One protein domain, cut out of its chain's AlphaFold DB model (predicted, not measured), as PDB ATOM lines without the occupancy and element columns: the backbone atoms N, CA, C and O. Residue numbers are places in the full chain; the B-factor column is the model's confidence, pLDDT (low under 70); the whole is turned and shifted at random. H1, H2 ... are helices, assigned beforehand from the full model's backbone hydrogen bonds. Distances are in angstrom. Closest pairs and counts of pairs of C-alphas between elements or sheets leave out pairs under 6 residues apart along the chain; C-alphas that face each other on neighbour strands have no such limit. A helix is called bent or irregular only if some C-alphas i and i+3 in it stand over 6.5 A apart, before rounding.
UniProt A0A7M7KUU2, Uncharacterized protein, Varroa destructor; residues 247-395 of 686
ATOM      1  N   PHE A 247      -7.329  -8.674  17.884       95.00
ATOM      2  CA  PHE A 247      -6.288  -8.562  18.900       95.00
ATOM      3  C   PHE A 247      -6.756  -7.818  20.150       95.00
ATOM      4  O   PHE A 247      -6.461  -8.251  21.265       95.00
ATOM      5  N   ALA A 248      -7.499  -6.722  19.989       95.25
ATOM      6  CA  ALA A 248      -7.945  -5.897  21.109       95.25
ATOM      7  C   ALA A 248      -9.185  -6.444  21.831       95.25
ATOM      8  O   ALA A 248      -9.333  -6.233  23.036       95.25
ATOM      9  N   TYR A 249     -10.071  -7.162  21.137       93.19
ATOM     10  CA  TYR A 249     -11.322  -7.653  21.715       93.19
ATOM     11  C   TYR A 249     -11.146  -8.594  22.923       93.19
ATOM     12  O   TYR A 249     -11.842  -8.385  23.921       93.19
ATOM     13  N   PRO A 250     -10.192  -9.552  22.931       94.75
ATOM     14  CA  PRO A 250      -9.894 -10.340  24.128       94.75
ATOM     15  C   PRO A 250      -9.545  -9.476  25.348       94.75
ATOM     16  O   PRO A 250     -10.035  -9.735  26.449       94.75
ATOM     17  N   PHE A 251      -8.754  -8.413  25.155       96.12
ATOM     18  CA  PHE A 251      -8.431  -7.470  26.228       96.12
ATOM     19  C   PHE A 251      -9.655  -6.677  26.683       96.12
ATOM     20  O   PHE A 251      -9.828  -6.491  27.882       96.12
ATOM     21  N   LEU A 252     -10.535  -6.252  25.769       95.56
ATOM     22  CA  LEU A 252     -11.777  -5.554  26.125       95.56
ATOM     23  C   LEU A 252     -12.718  -6.441  26.957       95.56
ATOM     24  O   LEU A 252     -13.256  -5.988  27.967       95.56
ATOM     25  N   LEU A 253     -12.880  -7.719  26.597       94.69
ATOM     26  CA  LEU A 253     -13.661  -8.671  27.399       94.69
ATOM     27  C   LEU A 253     -13.039  -8.908  28.778       94.69
ATOM     28  O   LEU A 253     -13.746  -8.917  29.790       94.69
ATOM     29  N   PHE A 254     -11.717  -9.089  28.834       93.62
ATOM     30  CA  PHE A 254     -11.013  -9.283  30.099       93.62
ATOM     31  C   PHE A 254     -11.079  -8.033  30.987       93.62
ATOM     32  O   PHE A 254     -11.268  -8.146  32.198       93.62
ATOM     33  N   HIS A 255     -11.020  -6.847  30.386       95.25
ATOM     34  CA  HIS A 255     -11.209  -5.573  31.065       95.25
ATOM     35  C   HIS A 255     -12.617  -5.460  31.667       95.25
ATOM     36  O   HIS A 255     -12.736  -5.252  32.874       95.25
ATOM     37  N   MET A 256     -13.678  -5.740  30.900       94.44
ATOM     38  CA  MET A 256     -15.055  -5.761  31.422       94.44
ATOM     39  C   MET A 256     -15.238  -6.786  32.556       94.44
ATOM     40  O   MET A 256     -15.935  -6.524  33.544       94.44
ATOM     41  N   PHE A 257     -14.577  -7.947  32.469       92.94
ATOM     42  CA  PHE A 257     -14.503  -8.921  33.565       92.94
ATOM     43  C   PHE A 257     -13.854  -8.330  34.821       92.94
ATOM     44  O   PHE A 257     -14.409  -8.466  35.918       92.94
ATOM     45  N   GLN A 258     -12.718  -7.645  34.688       92.62
ATOM     46  CA  GLN A 258     -12.044  -7.003  35.813       92.62
ATOM     47  C   GLN A 258     -12.877  -5.856  36.404       92.62
ATOM     48  O   GLN A 258     -13.020  -5.812  37.627       92.62
ATOM     49  N   THR A 259     -13.497  -4.997  35.585       93.56
ATOM     50  CA  THR A 259     -14.397  -3.923  36.051       93.56
ATOM     51  C   THR A 259     -15.570  -4.503  36.841       93.56
ATOM     52  O   THR A 259     -15.859  -4.071  37.959       93.56
ATOM     53  N   THR A 260     -16.199  -5.559  36.320       92.56
ATOM     54  CA  THR A 260     -17.309  -6.253  36.993       92.56
ATOM     55  C   THR A 260     -16.869  -6.846  38.340       92.56
ATOM     56  O   THR A 260     -17.611  -6.785  39.323       92.56
ATOM     57  N   ARG A 261     -15.647  -7.391  38.435       89.88
ATOM     58  CA  ARG A 261     -15.089  -7.899  39.702       89.88
ATOM     59  C   ARG A 261     -14.755  -6.790  40.694       89.88
ATOM     60  O   ARG A 261     -15.033  -6.951  41.881       89.88
ATOM     61  N   LEU A 262     -14.196  -5.686  40.214       90.75
ATOM     62  CA  LEU A 262     -13.833  -4.528  41.023       90.75
ATOM     63  C   LEU A 262     -15.055  -3.858  41.658       90.75
ATOM     64  O   LEU A 262     -14.965  -3.341  42.768       90.75
ATOM     65  N   LEU A 263     -16.209  -3.897  40.983       89.06
ATOM     66  CA  LEU A 263     -17.472  -3.417  41.547       89.06
ATOM     67  C   LEU A 263     -17.988  -4.278  42.708       89.06
ATOM     68  O   LEU A 263     -18.653  -3.751  43.598       89.06
ATOM     69  N   ARG A 264     -17.659  -5.576  42.741       86.12
ATOM     70  CA  ARG A 264     -18.106  -6.500  43.797       86.12
ATOM     71  C   ARG A 264     -17.301  -6.425  45.075       86.12
ATOM     72  O   ARG A 264     -17.855  -6.607  46.157       86.12
ATOM     73  N   ALA A 265     -15.992  -6.267  44.944       81.25
ATOM     74  CA  ALA A 265     -15.082  -6.273  46.071       81.25
ATOM     75  C   ALA A 265     -13.896  -5.350  45.785       81.25
ATOM     76  O   ALA A 265     -13.424  -5.304  44.645       81.25
ATOM     77  N   PRO A 266     -13.381  -4.649  46.812       77.00
ATOM     78  CA  PRO A 266     -12.138  -3.915  46.673       77.00
ATOM     79  C   PRO A 266     -11.018  -4.886  46.298       77.00
ATOM     80  O   PRO A 266     -10.933  -5.998  46.826       77.00
ATOM     81  N   VAL A 267     -10.161  -4.466  45.375       79.56
ATOM     82  CA  VAL A 267      -9.020  -5.261  44.918       79.56
ATOM     83  C   VAL A 267      -7.717  -4.661  45.433       79.56
ATOM     84  O   VAL A 267      -7.625  -3.457  45.665       79.56
ATOM     85  N   GLY A 268      -6.713  -5.516  45.633       84.25
ATOM     86  CA  GLY A 268      -5.358  -5.083  45.974       84.25
ATOM     87  C   GLY A 268      -4.602  -4.502  44.774       84.25
ATOM     88  O   GLY A 268      -5.146  -4.361  43.682       84.25
ATOM     89  N   LEU A 269      -3.310  -4.229  44.962       88.06
ATOM     90  CA  LEU A 269      -2.456  -3.603  43.947       88.06
ATOM     91  C   LEU A 269      -2.324  -4.431  42.657       88.06
ATOM     92  O   LEU A 269      -2.425  -3.883  41.564       88.06
ATOM     93  N   LEU A 270      -2.117  -5.748  42.767       89.88
ATOM     94  CA  LEU A 270      -1.835  -6.603  41.608       89.88
ATOM     95  C   LEU A 270      -2.994  -6.644  40.585       89.88
ATOM     96  O   LEU A 270      -2.733  -6.424  39.402       89.88
ATOM     97  N   PRO A 271      -4.269  -6.851  40.980       90.25
ATOM     98  CA  PRO A 271      -5.395  -6.720  40.053       90.25
ATOM     99  C   PRO A 271      -5.524  -5.334  39.414       90.25
ATOM    100  O   PRO A 271      -5.927  -5.250  38.259       90.25
ATOM    101  N   SER A 272      -5.170  -4.261  40.125       92.62
ATOM    102  CA  SER A 272      -5.191  -2.899  39.577       92.62
ATOM    103  C   SER A 272      -4.087  -2.666  38.547       92.62
ATOM    104  O   SER A 272      -4.327  -2.048  37.515       92.62
ATOM    105  N   VAL A 273      -2.888  -3.215  38.768       94.56
ATOM    106  CA  VAL A 273      -1.825  -3.220  37.749       94.56
ATOM    107  C   VAL A 273      -2.284  -4.010  36.523       94.56
ATOM    108  O   VAL A 273      -2.170  -3.522  35.403       94.56
ATOM    109  N   ALA A 274      -2.878  -5.189  36.725       94.00
ATOM    110  CA  ALA A 274      -3.430  -5.985  35.630       94.00
ATOM    111  C   ALA A 274      -4.544  -5.245  34.870       94.00
ATOM    112  O   ALA A 274      -4.642  -5.395  33.654       94.00
ATOM    113  N   TYR A 275      -5.354  -4.438  35.560       95.62
ATOM    114  CA  TYR A 275      -6.368  -3.576  34.955       95.62
ATOM    115  C   TYR A 275      -5.735  -2.552  34.012       95.62
ATOM    116  O   TYR A 275      -6.062  -2.522  32.829       95.62
ATOM    117  N   VAL A 276      -4.758  -1.788  34.515       97.31
ATOM    118  CA  VAL A 276      -4.041  -0.768  33.736       97.31
ATOM    119  C   VAL A 276      -3.330  -1.384  32.531       97.31
ATOM    120  O   VAL A 276      -3.431  -0.857  31.425       97.31
ATOM    121  N   VAL A 277      -2.655  -2.523  32.709       96.75
ATOM    122  CA  VAL A 277      -1.978  -3.230  31.609       96.75
ATOM    123  C   VAL A 277      -2.986  -3.684  30.553       96.75
ATOM    124  O   VAL A 277      -2.770  -3.444  29.371       96.75
ATOM    125  N   THR A 278      -4.111  -4.275  30.961       96.44
ATOM    126  CA  THR A 278      -5.147  -4.758  30.031       96.44
ATOM    127  C   THR A 278      -5.746  -3.609  29.217       96.44
ATOM    128  O   THR A 278      -5.865  -3.716  27.996       96.44
ATOM    129  N   THR A 279      -6.075  -2.488  29.866       97.00
ATOM    130  CA  THR A 279      -6.594  -1.284  29.195       97.00
ATOM    131  C   THR A 279      -5.549  -0.639  28.287       97.00
ATOM    132  O   THR A 279      -5.875  -0.185  27.196       97.00
ATOM    133  N   THR A 280      -4.282  -0.618  28.701       97.25
ATOM    134  CA  THR A 280      -3.189  -0.098  27.870       97.25
ATOM    135  C   THR A 280      -3.018  -0.963  26.621       97.25
ATOM    136  O   THR A 280      -3.002  -0.437  25.513       97.25
ATOM    137  N   CYS A 281      -2.974  -2.291  26.765       96.38
ATOM    138  CA  CYS A 281      -2.850  -3.214  25.637       96.38
ATOM    139  C   CYS A 281      -4.021  -3.103  24.652       96.38
ATOM    140  O   CYS A 281      -3.788  -3.121  23.446       96.38
ATOM    141  N   SER A 282      -5.264  -2.933  25.124       96.19
ATOM    142  CA  SER A 282      -6.405  -2.754  24.214       96.19
ATOM    143  C   SER A 282      -6.284  -1.474  23.378       96.19
ATOM    144  O   SER A 282      -6.589  -1.505  22.185       96.19
ATOM    145  N   LEU A 283      -5.786  -0.376  23.961       95.50
ATOM    146  CA  LEU A 283      -5.506   0.879  23.250       95.50
ATOM    147  C   LEU A 283      -4.324   0.747  22.276       95.50
ATOM    148  O   LEU A 283      -4.390   1.266  21.163       95.50
ATOM    149  N   LEU A 284      -3.268   0.024  22.661       95.31
ATOM    150  CA  LEU A 284      -2.096  -0.211  21.807       95.31
ATOM    151  C   LEU A 284      -2.409  -1.090  20.600       95.31
ATOM    152  O   LEU A 284      -1.801  -0.914  19.550       95.31
ATOM    153  N   PHE A 285      -3.321  -2.050  20.751       95.12
ATOM    154  CA  PHE A 285      -3.617  -3.041  19.716       95.12
ATOM    155  C   PHE A 285      -4.722  -2.574  18.770       95.12
ATOM    156  O   PHE A 285      -4.823  -3.086  17.659       95.12
ATOM    157  N   TRP A 286      -5.539  -1.593  19.172       93.44
ATOM    158  CA  TRP A 286      -6.595  -1.069  18.312       93.44
ATOM    159  C   TRP A 286      -7.005   0.364  18.651       93.44
ATOM    160  O   TRP A 286      -7.427   0.667  19.766       93.44
ATOM    161  N   GLN A 287      -6.955   1.233  17.639       88.44
ATOM    162  CA  GLN A 287      -7.260   2.660  17.768       88.44
ATOM    163  C   GLN A 287      -8.714   2.934  18.177       88.44
ATOM    164  O   GLN A 287      -8.998   3.939  18.822       88.44
ATOM    165  N   PHE A 288      -9.651   2.041  17.843       88.31
ATOM    166  CA  PHE A 288     -11.071   2.224  18.152       88.31
ATOM    167  C   PHE A 288     -11.489   1.634  19.505       88.31
ATOM    168  O   PHE A 288     -12.622   1.858  19.931       88.31
ATOM    169  N   SER A 289     -10.578   0.981  20.242       93.94
ATOM    170  CA  SER A 289     -10.832   0.524  21.619       93.94
ATOM    171  C   SER A 289     -11.327   1.652  22.527       93.94
ATOM    172  O   SER A 289     -12.156   1.424  23.406       93.94
ATOM    173  N   GLN A 290     -10.881   2.886  22.275       93.56
ATOM    174  CA  GLN A 290     -11.329   4.082  22.988       93.56
ATOM    175  C   GLN A 290     -12.853   4.281  22.960       93.56
ATOM    176  O   GLN A 290     -13.409   4.771  23.937       93.56
ATOM    177  N   PHE A 291     -13.554   3.870  21.896       92.00
ATOM    178  CA  PHE A 291     -15.013   4.000  21.821       92.00
ATOM    179  C   PHE A 291     -15.728   2.983  22.714       92.00
ATOM    180  O   PHE A 291     -16.674   3.344  23.409       92.00
ATOM    181  N   ALA A 292     -15.243   1.739  22.763       94.00
ATOM    182  CA  ALA A 292     -15.778   0.723  23.670       94.00
ATOM    183  C   ALA A 292     -15.500   1.061  25.149       94.00
ATOM    184  O   ALA A 292     -16.358   0.863  26.006       94.00
ATOM    185  N   LEU A 293     -14.325   1.623  25.450       96.50
ATOM    186  CA  LEU A 293     -13.976   2.076  26.802       96.50
ATOM    187  C   LEU A 293     -14.731   3.357  27.203       96.50
ATOM    188  O   LEU A 293     -15.076   3.541  28.371       96.50
ATOM    189  N   LEU A 294     -15.035   4.235  26.239       95.69
ATOM    190  CA  LEU A 294     -15.888   5.403  26.455       95.69
ATOM    191  C   LEU A 294     -17.297   4.981  26.874       95.69
ATOM    192  O   LEU A 294     -17.824   5.534  27.840       95.69
ATOM    193  N   THR A 295     -17.903   4.000  26.195       95.00
ATOM    194  CA  THR A 295     -19.229   3.513  26.599       95.00
ATOM    195  C   THR A 295     -19.210   2.888  27.990       95.00
ATOM    196  O   THR A 295     -20.169   3.078  28.739       95.00
ATOM    197  N   GLU A 296     -18.111   2.242  28.381       95.38
ATOM    198  CA  GLU A 296     -17.945   1.675  29.721       95.38
ATOM    199  C   GLU A 296     -17.862   2.753  30.809       95.38
ATOM    200  O   GLU A 296     -18.609   2.693  31.789       95.38
ATOM    201  N   ILE A 297     -17.042   3.791  30.620       96.00
ATOM    202  CA  ILE A 297     -16.949   4.919  31.561       96.00
ATOM    203  C   ILE A 297     -18.272   5.687  31.653       96.00
ATOM    204  O   ILE A 297     -18.720   6.010  32.758       96.00
ATOM    205  N   CYS A 298     -18.944   5.925  30.524       95.12
ATOM    206  CA  CYS A 298     -20.276   6.528  30.512       95.12
ATOM    207  C   CYS A 298     -21.297   5.657  31.258       95.12
ATOM    208  O   CYS A 298     -22.095   6.180  32.037       95.12
ATOM    209  N   SER A 299     -21.251   4.332  31.082       94.31
ATOM    210  CA  SER A 299     -22.125   3.389  31.788       94.31
ATOM    211  C   SER A 299     -21.848   3.373  33.294       94.31
ATOM    212  O   SER A 299     -22.786   3.430  34.090       94.31
ATOM    213  N   LEU A 300     -20.580   3.378  33.713       94.44
ATOM    214  CA  LEU A 300     -20.183   3.492  35.121       94.44
ATOM    215  C   LEU A 300     -20.692   4.795  35.748       94.44
ATOM    216  O   LEU A 300     -21.272   4.778  36.838       94.44
ATOM    217  N   PHE A 301     -20.524   5.919  35.048       93.38
ATOM    218  CA  PHE A 301     -21.001   7.216  35.516       93.38
ATOM    219  C   PHE A 301     -22.534   7.287  35.571       93.38
ATOM    220  O   PHE A 301     -23.092   7.863  36.510       93.38
ATOM    221  N   ALA A 302     -23.234   6.664  34.619       90.62
ATOM    222  CA  ALA A 302     -24.689   6.550  34.636       90.62
ATOM    223  C   ALA A 302     -25.171   5.724  35.839       90.62
ATOM    224  O   ALA A 302     -26.089   6.148  36.542       90.62
ATOM    225  N   VAL A 303     -24.520   4.596  36.147       90.19
ATOM    226  CA  VAL A 303     -24.851   3.788  37.335       90.19
ATOM    227  C   VAL A 303     -24.601   4.567  38.630       90.19
ATOM    228  O   VAL A 303     -25.429   4.526  39.544       90.19
ATOM    229  N   TYR A 304     -23.503   5.323  38.702       90.12
ATOM    230  CA  TYR A 304     -23.217   6.230  39.815       90.12
ATOM    231  C   TYR A 304     -24.299   7.310  39.974       90.12
ATOM    232  O   TYR A 304     -24.845   7.474  41.064       90.12
ATOM    233  N   SER A 305     -24.657   8.000  38.891       87.81
ATOM    234  CA  SER A 305     -25.538   9.174  38.935       87.81
ATOM    235  C   SER A 305     -27.019   8.822  39.088       87.81
ATOM    236  O   SER A 305     -27.747   9.527  39.785       87.81
ATOM    237  N   ILE A 306     -27.487   7.746  38.447       86.06
ATOM    238  CA  ILE A 306     -28.900   7.325  38.472       86.06
ATOM    239  C   ILE A 306     -29.201   6.534  39.745       86.06
ATOM    240  O   ILE A 306     -30.205   6.782  40.410       86.06
ATOM    241  N   HIS A 307     -28.334   5.579  40.100       82.38
ATOM    242  CA  HIS A 307     -28.634   4.609  41.159       82.38
ATOM    243  C   HIS A 307     -27.910   4.897  42.476       82.38
ATOM    244  O   HIS A 307     -28.281   4.318  43.496       82.38
ATOM    245  N   SER A 308     -26.889   5.769  42.481       80.88
ATOM    246  CA  SER A 308     -26.079   6.107  43.670       80.88
ATOM    247  C   SER A 308     -25.520   4.875  44.405       80.88
ATOM    248  O   SER A 308     -25.348   4.887  45.622       80.88
ATOM    249  N   ARG A 309     -25.258   3.784  43.668       81.81
ATOM    250  CA  ARG A 309     -24.779   2.497  44.217       81.81
ATOM    251  C   ARG A 309     -23.271   2.369  44.263       81.81
ATOM    252  O   ARG A 309     -22.751   1.624  45.086       81.81
ATOM    253  N   ILE A 310     -22.593   3.053  43.355       87.44
ATOM    254  CA  ILE A 310     -21.139   3.065  43.286       87.44
ATOM    255  C   ILE A 310     -20.660   4.169  44.224       87.44
ATOM    256  O   ILE A 310     -21.134   5.303  44.151       87.44
ATOM    257  N   HIS A 311     -19.736   3.845  45.123       88.56
ATOM    258  CA  HIS A 311     -19.155   4.856  45.998       88.56
ATOM    259  C   HIS A 311     -18.235   5.786  45.192       88.56
ATOM    260  O   HIS A 311     -17.532   5.344  44.283       88.56
ATOM    261  N   TRP A 312     -18.199   7.078  45.534       87.62
ATOM    262  CA  TRP A 312     -17.428   8.083  44.785       87.62
ATOM    263  C   TRP A 312     -15.933   7.738  44.702       87.62
ATOM    264  O   TRP A 312     -15.335   7.885  43.641       87.62
ATOM    265  N   SER A 313     -15.347   7.205  45.782       89.50
ATOM    266  CA  SER A 313     -13.932   6.811  45.794       89.50
ATOM    267  C   SER A 313     -13.641   5.641  44.852       89.50
ATOM    268  O   SER A 313     -12.569   5.584  44.263       89.50
ATOM    269  N   GLN A 314     -14.599   4.728  44.675       90.75
ATOM    270  CA  GLN A 314     -14.457   3.579  43.786       90.75
ATOM    271  C   GLN A 314     -14.520   4.016  42.320       90.75
ATOM    272  O   GLN A 314     -13.680   3.598  41.528       90.75
ATOM    273  N   LEU A 315     -15.459   4.904  41.968       92.50
ATOM    274  CA  LEU A 315     -15.535   5.473  40.619       92.50
ATOM    275  C   LEU A 315     -14.290   6.305  40.289       92.50
ATOM    276  O   LEU A 315     -13.736   6.168  39.201       92.50
ATOM    277  N   GLN A 316     -13.820   7.126  41.230       92.12
ATOM    278  CA  GLN A 316     -12.593   7.903  41.063       92.12
ATOM    279  C   GLN A 316     -11.371   6.997  40.872       92.12
ATOM    280  O   GLN A 316     -10.540   7.272  40.011       92.12
ATOM    281  N   TYR A 317     -11.271   5.910  41.642       93.00
ATOM    282  CA  TYR A 317     -10.187   4.939  41.510       93.00
ATOM    283  C   TYR A 317     -10.179   4.274  40.129       93.00
ATOM    284  O   TYR A 317      -9.134   4.202  39.487       93.00
ATOM    285  N   ILE A 318     -11.352   3.858  39.636       94.75
ATOM    286  CA  ILE A 318     -11.505   3.306  38.283       94.75
ATOM    287  C   ILE A 318     -11.095   4.339  37.233       94.75
ATOM    288  O   ILE A 318     -10.223   4.065  36.411       94.75
ATOM    289  N   ALA A 319     -11.652   5.552  37.294       95.62
ATOM    290  CA  ALA A 319     -11.341   6.614  36.341       95.62
ATOM    291  C   ALA A 319      -9.842   6.975  36.339       95.62
ATOM    292  O   ALA A 319      -9.269   7.192  35.273       95.62
ATOM    293  N   ALA A 320      -9.180   6.966  37.501       95.25
ATOM    294  CA  ALA A 320      -7.737   7.173  37.601       95.25
ATOM    295  C   ALA A 320      -6.939   6.057  36.912       95.25
ATOM    296  O   ALA A 320      -5.977   6.350  36.209       95.25
ATOM    297  N   MET A 321      -7.347   4.790  37.042       95.81
ATOM    298  CA  MET A 321      -6.696   3.696  36.313       95.81
ATOM    299  C   MET A 321      -6.852   3.859  34.796       95.81
ATOM    300  O   MET A 321      -5.865   3.719  34.071       95.81
ATOM    301  N   HIS A 322      -8.046   4.224  34.310       97.12
ATOM    302  CA  HIS A 322      -8.261   4.526  32.890       97.12
ATOM    303  C   HIS A 322      -7.360   5.673  32.419       97.12
ATOM    304  O   HIS A 322      -6.711   5.545  31.381       97.12
ATOM    305  N   PHE A 323      -7.258   6.751  33.201       96.88
ATOM    306  CA  PHE A 323      -6.383   7.885  32.896       96.88
ATOM    307  C   PHE A 323      -4.906   7.473  32.827       96.88
ATOM    308  O   PHE A 323      -4.227   7.782  31.850       96.88
ATOM    309  N   CYS A 324      -4.420   6.702  33.807       96.88
ATOM    310  CA  CYS A 324      -3.067   6.139  33.785       96.88
ATOM    311  C   CYS A 324      -2.829   5.282  32.535       96.88
ATOM    312  O   CYS A 324      -1.778   5.382  31.912       96.88
ATOM    313  N   SER A 325      -3.815   4.474  32.140       97.25
ATOM    314  CA  SER A 325      -3.718   3.596  30.965       97.25
ATOM    315  C   SER A 325      -3.620   4.398  29.667       97.25
ATOM    316  O   SER A 325      -2.793   4.093  28.813       97.25
ATOM    317  N   VAL A 326      -4.421   5.463  29.538       96.25
ATOM    318  CA  VAL A 326      -4.345   6.403  28.409       96.25
ATOM    319  C   VAL A 326      -2.974   7.060  28.344       96.25
ATOM    320  O   VAL A 326      -2.385   7.123  27.270       96.25
ATOM    321  N   PHE A 327      -2.446   7.521  29.478       95.69
ATOM    322  CA  PHE A 327      -1.151   8.193  29.522       95.69
ATOM    323  C   PHE A 327       0.003   7.258  29.130       95.69
ATOM    324  O   PHE A 327       0.855   7.633  28.324       95.69
ATOM    325  N   ILE A 328       0.001   6.017  29.628       96.69
ATOM    326  CA  ILE A 328       0.994   5.005  29.242       96.69
ATOM    327  C   ILE A 328       0.870   4.686  27.746       96.69
ATOM    328  O   ILE A 328       1.875   4.696  27.033       96.69
ATOM    329  N   ALA A 329      -0.351   4.461  27.247       95.88
ATOM    330  CA  ALA A 329      -0.589   4.189  25.830       95.88
ATOM    331  C   ALA A 329      -0.158   5.362  24.932       95.88
ATOM    332  O   ALA A 329       0.429   5.135  23.880       95.88
ATOM    333  N   TYR A 330      -0.385   6.606  25.360       94.25
ATOM    334  CA  TYR A 330       0.042   7.814  24.650       94.25
ATOM    335  C   TYR A 330       1.565   7.884  24.489       94.25
ATOM    336  O   TYR A 330       2.049   8.161  23.389       94.25
ATOM    337  N   ILE A 331       2.320   7.589  25.554       94.69
ATOM    338  CA  ILE A 331       3.789   7.542  25.503       94.69
ATOM    339  C   ILE A 331       4.250   6.417  24.576       94.69
ATOM    340  O   ILE A 331       5.098   6.640  23.712       94.69
ATOM    341  N   MET A 332       3.682   5.219  24.731       94.06
ATOM    342  CA  MET A 332       4.062   4.060  23.925       94.06
ATOM    343  C   MET A 332       3.758   4.284  22.434       94.06
ATOM    344  O   MET A 332       4.613   4.009  21.600       94.06
ATOM    345  N   LEU A 333       2.629   4.904  22.081       92.62
ATOM    346  CA  LEU A 333       2.254   5.231  20.695       92.62
ATOM    347  C   LEU A 333       2.985   6.455  20.110       92.62
ATOM    348  O   LEU A 333       2.463   7.099  19.201       92.62
ATOM    349  N   PHE A 334       4.186   6.782  20.597       91.69
ATOM    350  CA  PHE A 334       4.999   7.903  20.108       91.69
ATOM    351  C   PHE A 334       4.215   9.222  20.090       91.69
ATOM    352  O   PHE A 334       4.097   9.884  19.048       91.69
ATOM    353  N   THR A 335       3.622   9.552  21.242       88.00
ATOM    354  CA  THR A 335       2.829  10.769  21.459       88.00
ATOM    355  C   THR A 335       1.744  10.915  20.393       88.00
ATOM    356  O   THR A 335       1.768  11.826  19.563       88.00
ATOM    357  N   ASN A 336       0.835   9.939  20.334       86.44
ATOM    358  CA  ASN A 336      -0.274   9.959  19.386       86.44
ATOM    359  C   ASN A 336      -1.345  10.967  19.821       86.44
ATOM    360  O   ASN A 336      -2.106  10.719  20.758       86.44
ATOM    361  N   ASP A 337      -1.400  12.095  19.117       84.06
ATOM    362  CA  ASP A 337      -2.275  13.218  19.447       84.06
ATOM    363  C   ASP A 337      -3.762  12.851  19.348       84.06
ATOM    364  O   ASP A 337      -4.543  13.290  20.189       84.06
ATOM    365  N   MET A 338      -4.137  11.956  18.422       82.75
ATOM    366  CA  MET A 338      -5.520  11.491  18.247       82.75
ATOM    367  C   MET A 338      -6.063  10.802  19.511       82.75
ATOM    368  O   MET A 338      -7.224  10.983  19.876       82.75
ATOM    369  N   LEU A 339      -5.226  10.037  20.224       88.88
ATOM    370  CA  LEU A 339      -5.636   9.380  21.470       88.88
ATOM    371  C   LEU A 339      -5.881  10.406  22.588       88.88
ATOM    372  O   LEU A 339      -6.833  10.274  23.366       88.88
ATOM    373  N   LEU A 340      -5.038  11.437  22.669       88.94
ATOM    374  CA  LEU A 340      -5.123  12.468  23.702       88.94
ATOM    375  C   LEU A 340      -6.325  13.398  23.478       88.94
ATOM    376  O   LEU A 340      -7.024  13.714  24.440       88.94
ATOM    377  N   THR A 341      -6.619  13.773  22.228       88.44
ATOM    378  CA  THR A 341      -7.778  14.614  21.858       88.44
ATOM    379  C   THR A 341      -9.111  13.862  21.820       88.44
ATOM    380  O   THR A 341     -10.157  14.459  21.553       88.44
ATOM    381  N   SER A 342      -9.100  12.558  22.094       90.50
ATOM    382  CA  SER A 342     -10.288  11.719  21.998       90.50
ATOM    383  C   SER A 342     -11.382  12.064  23.011       90.50
ATOM    384  O   SER A 342     -11.144  12.543  24.126       90.50
ATOM    385  N   MET A 343     -12.626  11.720  22.659       90.88
ATOM    386  CA  MET A 343     -13.764  11.850  23.580       90.88
ATOM    387  C   MET A 343     -13.622  10.965  24.818       90.88
ATOM    388  O   MET A 343     -14.129  11.316  25.882       90.88
ATOM    389  N   TYR A 344     -12.912   9.846  24.697       94.88
ATOM    390  CA  TYR A 344     -12.622   8.950  25.807       94.88
ATOM    391  C   TYR A 344     -11.742   9.628  26.859       94.88
ATOM    392  O   TYR A 344     -12.156   9.744  28.015       94.88
ATOM    393  N   THR A 345     -10.589  10.167  26.457       94.62
ATOM    394  CA  THR A 345      -9.668  10.873  27.361       94.62
ATOM    395  C   THR A 345     -10.335  12.078  28.021       94.62
ATOM    396  O   THR A 345     -10.218  12.281  29.236       94.62
ATOM    397  N   ALA A 346     -11.110  12.839  27.244       95.44
ATOM    398  CA  ALA A 346     -11.874  13.968  27.756       95.44
ATOM    399  C   ALA A 346     -12.925  13.538  28.797       95.44
ATOM    400  O   ALA A 346     -13.025  14.150  29.859       95.44
ATOM    401  N   THR A 347     -13.663  12.452  28.545       96.12
ATOM    402  CA  THR A 347     -14.709  11.953  29.459       96.12
ATOM    403  C   THR A 347     -14.127  11.342  30.733       96.12
ATOM    404  O   THR A 347     -14.674  11.552  31.818       96.12
ATOM    405  N   VAL A 348     -12.999  10.632  30.648       96.94
ATOM    406  CA  VAL A 348     -12.281  10.113  31.827       96.94
ATOM    407  C   VAL A 348     -11.824  11.266  32.721       96.94
ATOM    408  O   VAL A 348     -12.090  11.265  33.924       96.94
ATOM    409  N   THR A 349     -11.212  12.293  32.128       95.50
ATOM    410  CA  THR A 349     -10.756  13.485  32.856       95.50
ATOM    411  C   THR A 349     -11.934  14.248  33.467       95.50
ATOM    412  O   THR A 349     -11.912  14.588  34.652       95.50
ATOM    413  N   ALA A 350     -13.013  14.440  32.702       95.50
ATOM    414  CA  ALA A 350     -14.245  15.060  33.183       95.50
ATOM    415  C   ALA A 350     -14.866  14.275  34.350       95.50
ATOM    416  O   ALA A 350     -15.294  14.876  35.333       95.50
ATOM    417  N   THR A 351     -14.853  12.940  34.293       94.44
ATOM    418  CA  THR A 351     -15.351  12.076  35.374       94.44
ATOM    419  C   THR A 351     -14.586  12.319  36.673       94.44
ATOM    420  O   THR A 351     -15.205  12.495  37.722       94.44
ATOM    421  N   ILE A 352     -13.251  12.398  36.615       94.56
ATOM    422  CA  ILE A 352     -12.411  12.684  37.790       94.56
ATOM    423  C   ILE A 352     -12.754  14.063  38.376       94.56
ATOM    424  O   ILE A 352     -12.955  14.182  39.586       94.56
ATOM    425  N   ILE A 353     -12.871  15.092  37.530       93.00
ATOM    426  CA  ILE A 353     -13.190  16.465  37.955       93.00
ATOM    427  C   ILE A 353     -14.571  16.529  38.620       93.00
ATOM    428  O   ILE A 353     -14.694  17.032  39.736       93.00
ATOM    429  N   VAL A 354     -15.607  15.986  37.971       91.31
ATOM    430  CA  VAL A 354     -16.996  16.045  38.460       91.31
ATOM    431  C   VAL A 354     -17.157  15.304  39.789       91.31
ATOM    432  O   VAL A 354     -17.795  15.820  40.711       91.31
ATOM    433  N   VAL A 355     -16.562  14.113  39.913       89.38
ATOM    434  CA  VAL A 355     -16.643  13.303  41.138       89.38
ATOM    435  C   VAL A 355     -15.897  13.976  42.299       89.38
ATOM    436  O   VAL A 355     -16.408  13.985  43.423       89.38
ATOM    437  N   ASN A 356     -14.740  14.596  42.035       87.50
ATOM    438  CA  ASN A 356     -13.952  15.311  43.047       87.50
ATOM    439  C   ASN A 356     -14.611  16.602  43.520       87.50
ATOM    440  O   ASN A 356     -14.649  16.870  44.720       87.50
ATOM    441  N   ALA A 357     -15.140  17.394  42.589       84.19
ATOM    442  CA  ALA A 357     -15.683  18.706  42.903       84.19
ATOM    443  C   ALA A 357     -16.958  18.618  43.760       84.19
ATOM    444  O   ALA A 357     -17.302  19.571  44.452       84.19
ATOM    445  N   ARG A 358     -17.670  17.474  43.736       80.88
ATOM    446  CA  ARG A 358     -18.892  17.203  44.527       80.88
ATOM    447  C   ARG A 358     -19.983  18.284  44.400       80.88
ATOM    448  O   ARG A 358     -20.916  18.295  45.202       80.88
ATOM    449  N   LEU A 359     -19.909  19.135  43.370       69.56
ATOM    450  CA  LEU A 359     -20.663  20.392  43.227       69.56
ATOM    451  C   LEU A 359     -22.182  20.210  43.314       69.56
ATOM    452  O   LEU A 359     -22.892  21.084  43.797       69.56
ATOM    453  N   LEU A 360     -22.686  19.060  42.861       75.25
ATOM    454  CA  LEU A 360     -24.120  18.778  42.756       75.25
ATOM    455  C   LEU A 360     -24.653  17.875  43.881       75.25
ATOM    456  O   LEU A 360     -25.814  17.466  43.849       75.25
ATOM    457  N   ASN A 361     -23.844  17.555  44.899       70.94
ATOM    458  CA  ASN A 361     -24.286  16.715  46.019       70.94
ATOM    459  C   ASN A 361     -25.245  17.419  46.991       70.94
ATOM    460  O   ASN A 361     -25.898  16.744  47.782       70.94
ATOM    461  N   THR A 362     -25.377  18.740  46.902       69.50
ATOM    462  CA  THR A 362     -26.266  19.579  47.720       69.50
ATOM    463  C   THR A 362     -27.731  19.552  47.267       69.50
ATOM    464  O   THR A 362     -28.619  19.902  48.047       69.50
ATOM    465  N   PHE A 363     -28.022  19.120  46.034       77.44
ATOM    466  CA  PHE A 363     -29.392  19.074  45.516       77.44
ATOM    467  C   PHE A 363     -30.177  17.885  46.086       77.44
ATOM    468  O   PHE A 363     -29.817  16.725  45.889       77.44
ATOM    469  N   LYS A 364     -31.303  18.177  46.755       74.56
ATOM    470  CA  LYS A 364     -32.168  17.169  47.399       74.56
ATOM    471  C   LYS A 364     -33.064  16.391  46.423       74.56
ATOM    472  O   LYS A 364     -33.502  15.295  46.755       74.56
ATOM    473  N   LYS A 365     -33.362  16.941  45.235       83.81
ATOM    474  CA  LYS A 365     -34.208  16.274  44.225       83.81
ATOM    475  C   LYS A 365     -33.358  15.295  43.396       83.81
ATOM    476  O   LYS A 365     -32.518  15.768  42.631       83.81
ATOM    477  N   PRO A 366     -33.585  13.968  43.483       80.38
ATOM    478  CA  PRO A 366     -32.695  12.973  42.883       80.38
ATOM    479  C   PRO A 366     -32.673  13.050  41.354       80.38
ATOM    480  O   PRO A 366     -31.602  13.088  40.768       80.38
ATOM    481  N   VAL A 367     -33.837  13.184  40.708       84.19
ATOM    482  CA  VAL A 367     -33.931  13.266  39.237       84.19
ATOM    483  C   VAL A 367     -33.199  14.494  38.693       84.19
ATOM    484  O   VAL A 367     -32.407  14.387  37.761       84.19
ATOM    485  N   LEU A 368     -33.425  15.661  39.305       85.69
ATOM    486  CA  LEU A 368     -32.770  16.904  38.896       85.69
ATOM    487  C   LEU A 368     -31.254  16.833  39.123       85.69
ATOM    488  O   LEU A 368     -30.490  17.245  38.256       85.69
ATOM    489  N   LYS A 369     -30.821  16.263  40.255       85.88
ATOM    490  CA  LYS A 369     -29.404  16.020  40.542       85.88
ATOM    491  C   LYS A 369     -28.759  15.163  39.452       85.88
ATOM    492  O   LYS A 369     -27.716  15.548  38.934       85.88
ATOM    493  N   THR A 370     -29.377  14.041  39.085       85.12
ATOM    494  CA  THR A 370     -28.859  13.136  38.050       85.12
ATOM    495  C   THR A 370     -28.754  13.829  36.692       85.12
ATOM    496  O   THR A 370     -27.712  13.740  36.046       85.12
ATOM    497  N   LEU A 371     -29.794  14.557  36.270       86.69
ATOM    498  CA  LEU A 371     -29.784  15.290  34.999       86.69
ATOM    499  C   LEU A 371     -28.681  16.353  34.966       86.69
ATOM    500  O   LEU A 371     -27.930  16.423  33.996       86.69
ATOM    501  N   LEU A 372     -28.532  17.128  36.043       88.62
ATOM    502  CA  LEU A 372     -27.471  18.127  36.154       88.62
ATOM    503  C   LEU A 372     -26.077  17.487  36.165       88.62
ATOM    504  O   LEU A 372     -25.164  18.037  35.561       88.62
ATOM    505  N   GLN A 373     -25.897  16.329  36.811       88.75
ATOM    506  CA  GLN A 373     -24.610  15.618  36.833       88.75
ATOM    507  C   GLN A 373     -24.213  15.101  35.450       88.75
ATOM    508  O   GLN A 373     -23.055  15.242  35.061       88.75
ATOM    509  N   LEU A 374     -25.163  14.537  34.701       89.31
ATOM    510  CA  LEU A 374     -24.930  14.080  33.330       89.31
ATOM    511  C   LEU A 374     -24.640  15.253  32.388       89.31
ATOM    512  O   LEU A 374     -23.695  15.186  31.604       89.31
ATOM    513  N   LEU A 375     -25.398  16.348  32.510       90.81
ATOM    514  CA  LEU A 375     -25.165  17.564  31.734       90.81
ATOM    515  C   LEU A 375     -23.788  18.163  32.037       90.81
ATOM    516  O   LEU A 375     -23.048  18.500  31.118       90.81
ATOM    517  N   LEU A 376     -23.419  18.255  33.317       91.75
ATOM    518  CA  LEU A 376     -22.124  18.782  33.741       91.75
ATOM    519  C   LEU A 376     -20.966  17.938  33.195       91.75
ATOM    520  O   LEU A 376     -19.990  18.500  32.704       91.75
ATOM    521  N   LEU A 377     -21.084  16.604  33.235       93.56
ATOM    522  CA  LEU A 377     -20.091  15.711  32.634       93.56
ATOM    523  C   LEU A 377     -19.939  15.987  31.135       93.56
ATOM    524  O   LEU A 377     -18.815  16.144  30.666       93.56
ATOM    525  N   ALA A 378     -21.052  16.074  30.400       93.12
ATOM    526  CA  ALA A 378     -21.034  16.318  28.960       93.12
ATOM    527  C   ALA A 378     -20.395  17.672  28.617       93.12
ATOM    528  O   ALA A 378     -19.515  17.731  27.761       93.12
ATOM    529  N   VAL A 379     -20.773  18.744  29.322       94.50
ATOM    530  CA  VAL A 379     -20.218  20.091  29.108       94.50
ATOM    531  C   VAL A 379     -18.716  20.122  29.386       94.50
ATOM    532  O   VAL A 379     -17.960  20.642  28.568       94.50
ATOM    533  N   ILE A 380     -18.259  19.532  30.496       94.88
ATOM    534  CA  ILE A 380     -16.828  19.491  30.829       94.88
ATOM    535  C   ILE A 380     -16.060  18.630  29.822       94.88
ATOM    536  O   ILE A 380     -15.003  19.048  29.360       94.88
ATOM    537  N   ALA A 381     -16.577  17.459  29.439       94.69
ATOM    538  CA  ALA A 381     -15.919  16.589  28.465       94.69
ATOM    539  C   ALA A 381     -15.792  17.267  27.089       94.69
ATOM    540  O   ALA A 381     -14.718  17.249  26.488       94.69
ATOM    541  N   VAL A 382     -16.853  17.920  26.605       92.56
ATOM    542  CA  VAL A 382     -16.807  18.692  25.353       92.56
ATOM    543  C   VAL A 382     -15.847  19.875  25.485       92.56
ATOM    544  O   VAL A 382     -15.022  20.075  24.598       92.56
ATOM    545  N   GLY A 383     -15.883  20.607  26.601       93.94
ATOM    546  CA  GLY A 383     -14.963  21.715  26.868       93.94
ATOM    547  C   GLY A 383     -13.493  21.286  26.858       93.94
ATOM    548  O   GLY A 383     -12.679  21.920  26.190       93.94
ATOM    549  N   ILE A 384     -13.157  20.171  27.517       93.69
ATOM    550  CA  ILE A 384     -11.803  19.591  27.507       93.69
ATOM    551  C   ILE A 384     -11.401  19.190  26.088       93.69
ATOM    552  O   ILE A 384     -10.291  19.501  25.666       93.69
ATOM    553  N   LYS A 385     -12.292  18.541  25.329       91.00
ATOM    554  CA  LYS A 385     -12.000  18.169  23.939       91.00
ATOM    555  C   LYS A 385     -11.710  19.393  23.081       91.00
ATOM    556  O   LYS A 385     -10.707  19.401  22.383       91.00
ATOM    557  N   LEU A 386     -12.565  20.414  23.137       89.69
ATOM    558  CA  LEU A 386     -12.394  21.649  22.368       89.69
ATOM    559  C   LEU A 386     -11.105  22.378  22.759       89.69
ATOM    560  O   LEU A 386     -10.397  22.876  21.888       89.69
ATOM    561  N   PHE A 387     -10.764  22.384  24.049       91.62
ATOM    562  CA  PHE A 387      -9.506  22.936  24.539       91.62
ATOM    563  C   PHE A 387      -8.291  22.174  23.992       91.62
ATOM    564  O   PHE A 387      -7.399  22.784  23.406       91.62
ATOM    565  N   LEU A 388      -8.265  20.844  24.125       88.38
ATOM    566  CA  LEU A 388      -7.167  20.012  23.618       88.38
ATOM    567  C   LEU A 388      -7.045  20.097  22.095       88.38
ATOM    568  O   LEU A 388      -5.938  20.196  21.573       88.38
ATOM    569  N   TRP A 389      -8.178  20.115  21.396       85.31
ATOM    570  CA  TRP A 389      -8.249  20.325  19.955       85.31
ATOM    571  C   TRP A 389      -7.615  21.657  19.543       85.31
ATOM    572  O   TRP A 389      -6.787  21.687  18.633       85.31
ATOM    573  N   PHE A 390      -7.943  22.745  20.246       86.81
ATOM    574  CA  PHE A 390      -7.383  24.068  19.977       86.81
ATOM    575  C   PHE A 390      -5.871  24.127  20.240       86.81
ATOM    576  O   PHE A 390      -5.122  24.668  19.427       86.81
ATOM    577  N   VAL A 391      -5.412  23.544  21.354       88.62
ATOM    578  CA  VAL A 391      -3.995  23.555  21.754       88.62
ATOM    579  C   VAL A 391      -3.135  22.705  20.815       88.62
ATOM    580  O   VAL A 391      -2.067  23.149  20.399       88.62
ATOM    581  N   LEU A 392      -3.595  21.501  20.466       83.81
ATOM    582  CA  LEU A 392      -2.826  20.536  19.671       83.81
ATOM    583  C   LEU A 392      -3.048  20.676  18.155       83.81
ATOM    584  O   LEU A 392      -2.339  20.043  17.380       83.81
ATOM    585  N   ARG A 393      -4.006  21.512  17.720       79.12
ATOM    586  CA  ARG A 393      -4.353  21.773  16.307       79.12
ATOM    587  C   ARG A 393      -4.596  20.499  15.480       79.12
ATOM    588  O   ARG A 393      -4.222  20.427  14.310       79.12
ATOM    589  N   VAL A 394      -5.233  19.496  16.080       73.50
ATOM    590  CA  VAL A 394      -5.501  18.196  15.439       73.50
ATOM    591  C   VAL A 394      -6.786  18.265  14.610       73.50
ATOM    592  O   VAL A 394      -7.841  18.614  15.127       73.50
ATOM    593  N   THR A 395      -6.738  17.899  13.328       61.56
ATOM    594  CA  THR A 395      -7.903  17.939  12.413       61.56
ATOM    595  C   THR A 395      -8.520  16.568  12.111       61.56
ATOM    596  O   THR A 395      -9.516  16.482  11.387       61.56
TER     597      THR A 395
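This is residues 247 to 395 of the 686 residues of an uncharacterized protein of Varroa destructor (UniProt A0A7M7KUU2). What shape do these coordinates make? Three helices, H3, H4 and H6, form an up-and-down bundle in the middle, each running against the one before it. The helical hairpin of H1 and H2 packs on one side of it, and the long H7 crosses H6 on the other, with the tiny H5 by residues 326 to 330 of H4. What is it made of, and how large is it? The printed part has 149 residues with seven named helices, H1 to H7 in chain order, and no named strand; the class is all helix. It is compact, with a radius of gyration of the C-alphas of 15.4 A, and only just flat, spanning 46 by 39 by 22 A.

What does the first hairpin touch? H1, residues 247 to 264, touches H2, residues 269 to 285, opposite ways at a shallow tilt of 29 degrees; their closest C-alphas, of Ala 248 and Ser 282, are 4.7 A apart. H2 touches H4, residues 312 to 332, at a steep tilt of 46 degrees, closest at the C-alphas of Thr 280 and Ser 325, 4.8 A. How does the bundle close? H3, residues 289 to 307, forms a hairpin with H4 at 11 degrees, closest at the C-alphas of Leu 300 and Leu 315, 7.5 A. H6, residues 343 to 357, touches H3, with the C-alphas of Leu 294 and Tyr 344 closest at 4.9 A, and H4, with those of Ala 319 and Val 348 closest at 5.8 A. Where is H7? H7, residues 366 to 392, touches H6 at a steep tilt of 52 degrees, closest at the C-alphas of Ala 346 and Ala 381, 4.9 A, and is apart from H4. Are the helix backbones complete? Every O i to N i+4 pair is within hydrogen-bond range in H2, H3, H4, H6 and H7, but 12 of 14 in H1; H5, residues 337 to 340, is too short for such a pair.

Where do the helices begin and end? C-alpha 247 of H1 is at (-6.288, -8.562, 18.900), and C-alpha 392 of H7 at (-2.826, 20.536, 19.671). How long are they? H7 measures 38.6 A, H4 30.2 A, H1 27.6 A, H3 26.7 A, H2 24.3 A and H6 20.6 A. Is one uneven? H1 is only just irregular: C-alphas 247 and 250 are 6.6 A apart.

How far does it reach? The two C-alphas farthest apart, of Phe 334 and Lys 364, are 47.0 A apart. Is it cut, or are links long? The printed part has no cut and no long link; the link from H6 to H7, 8 residues, is short and the others are tight. Where is confidence low? Residues 359, 362 and 395 are under 70, and the mean pLDDT of the printed part is 90.3.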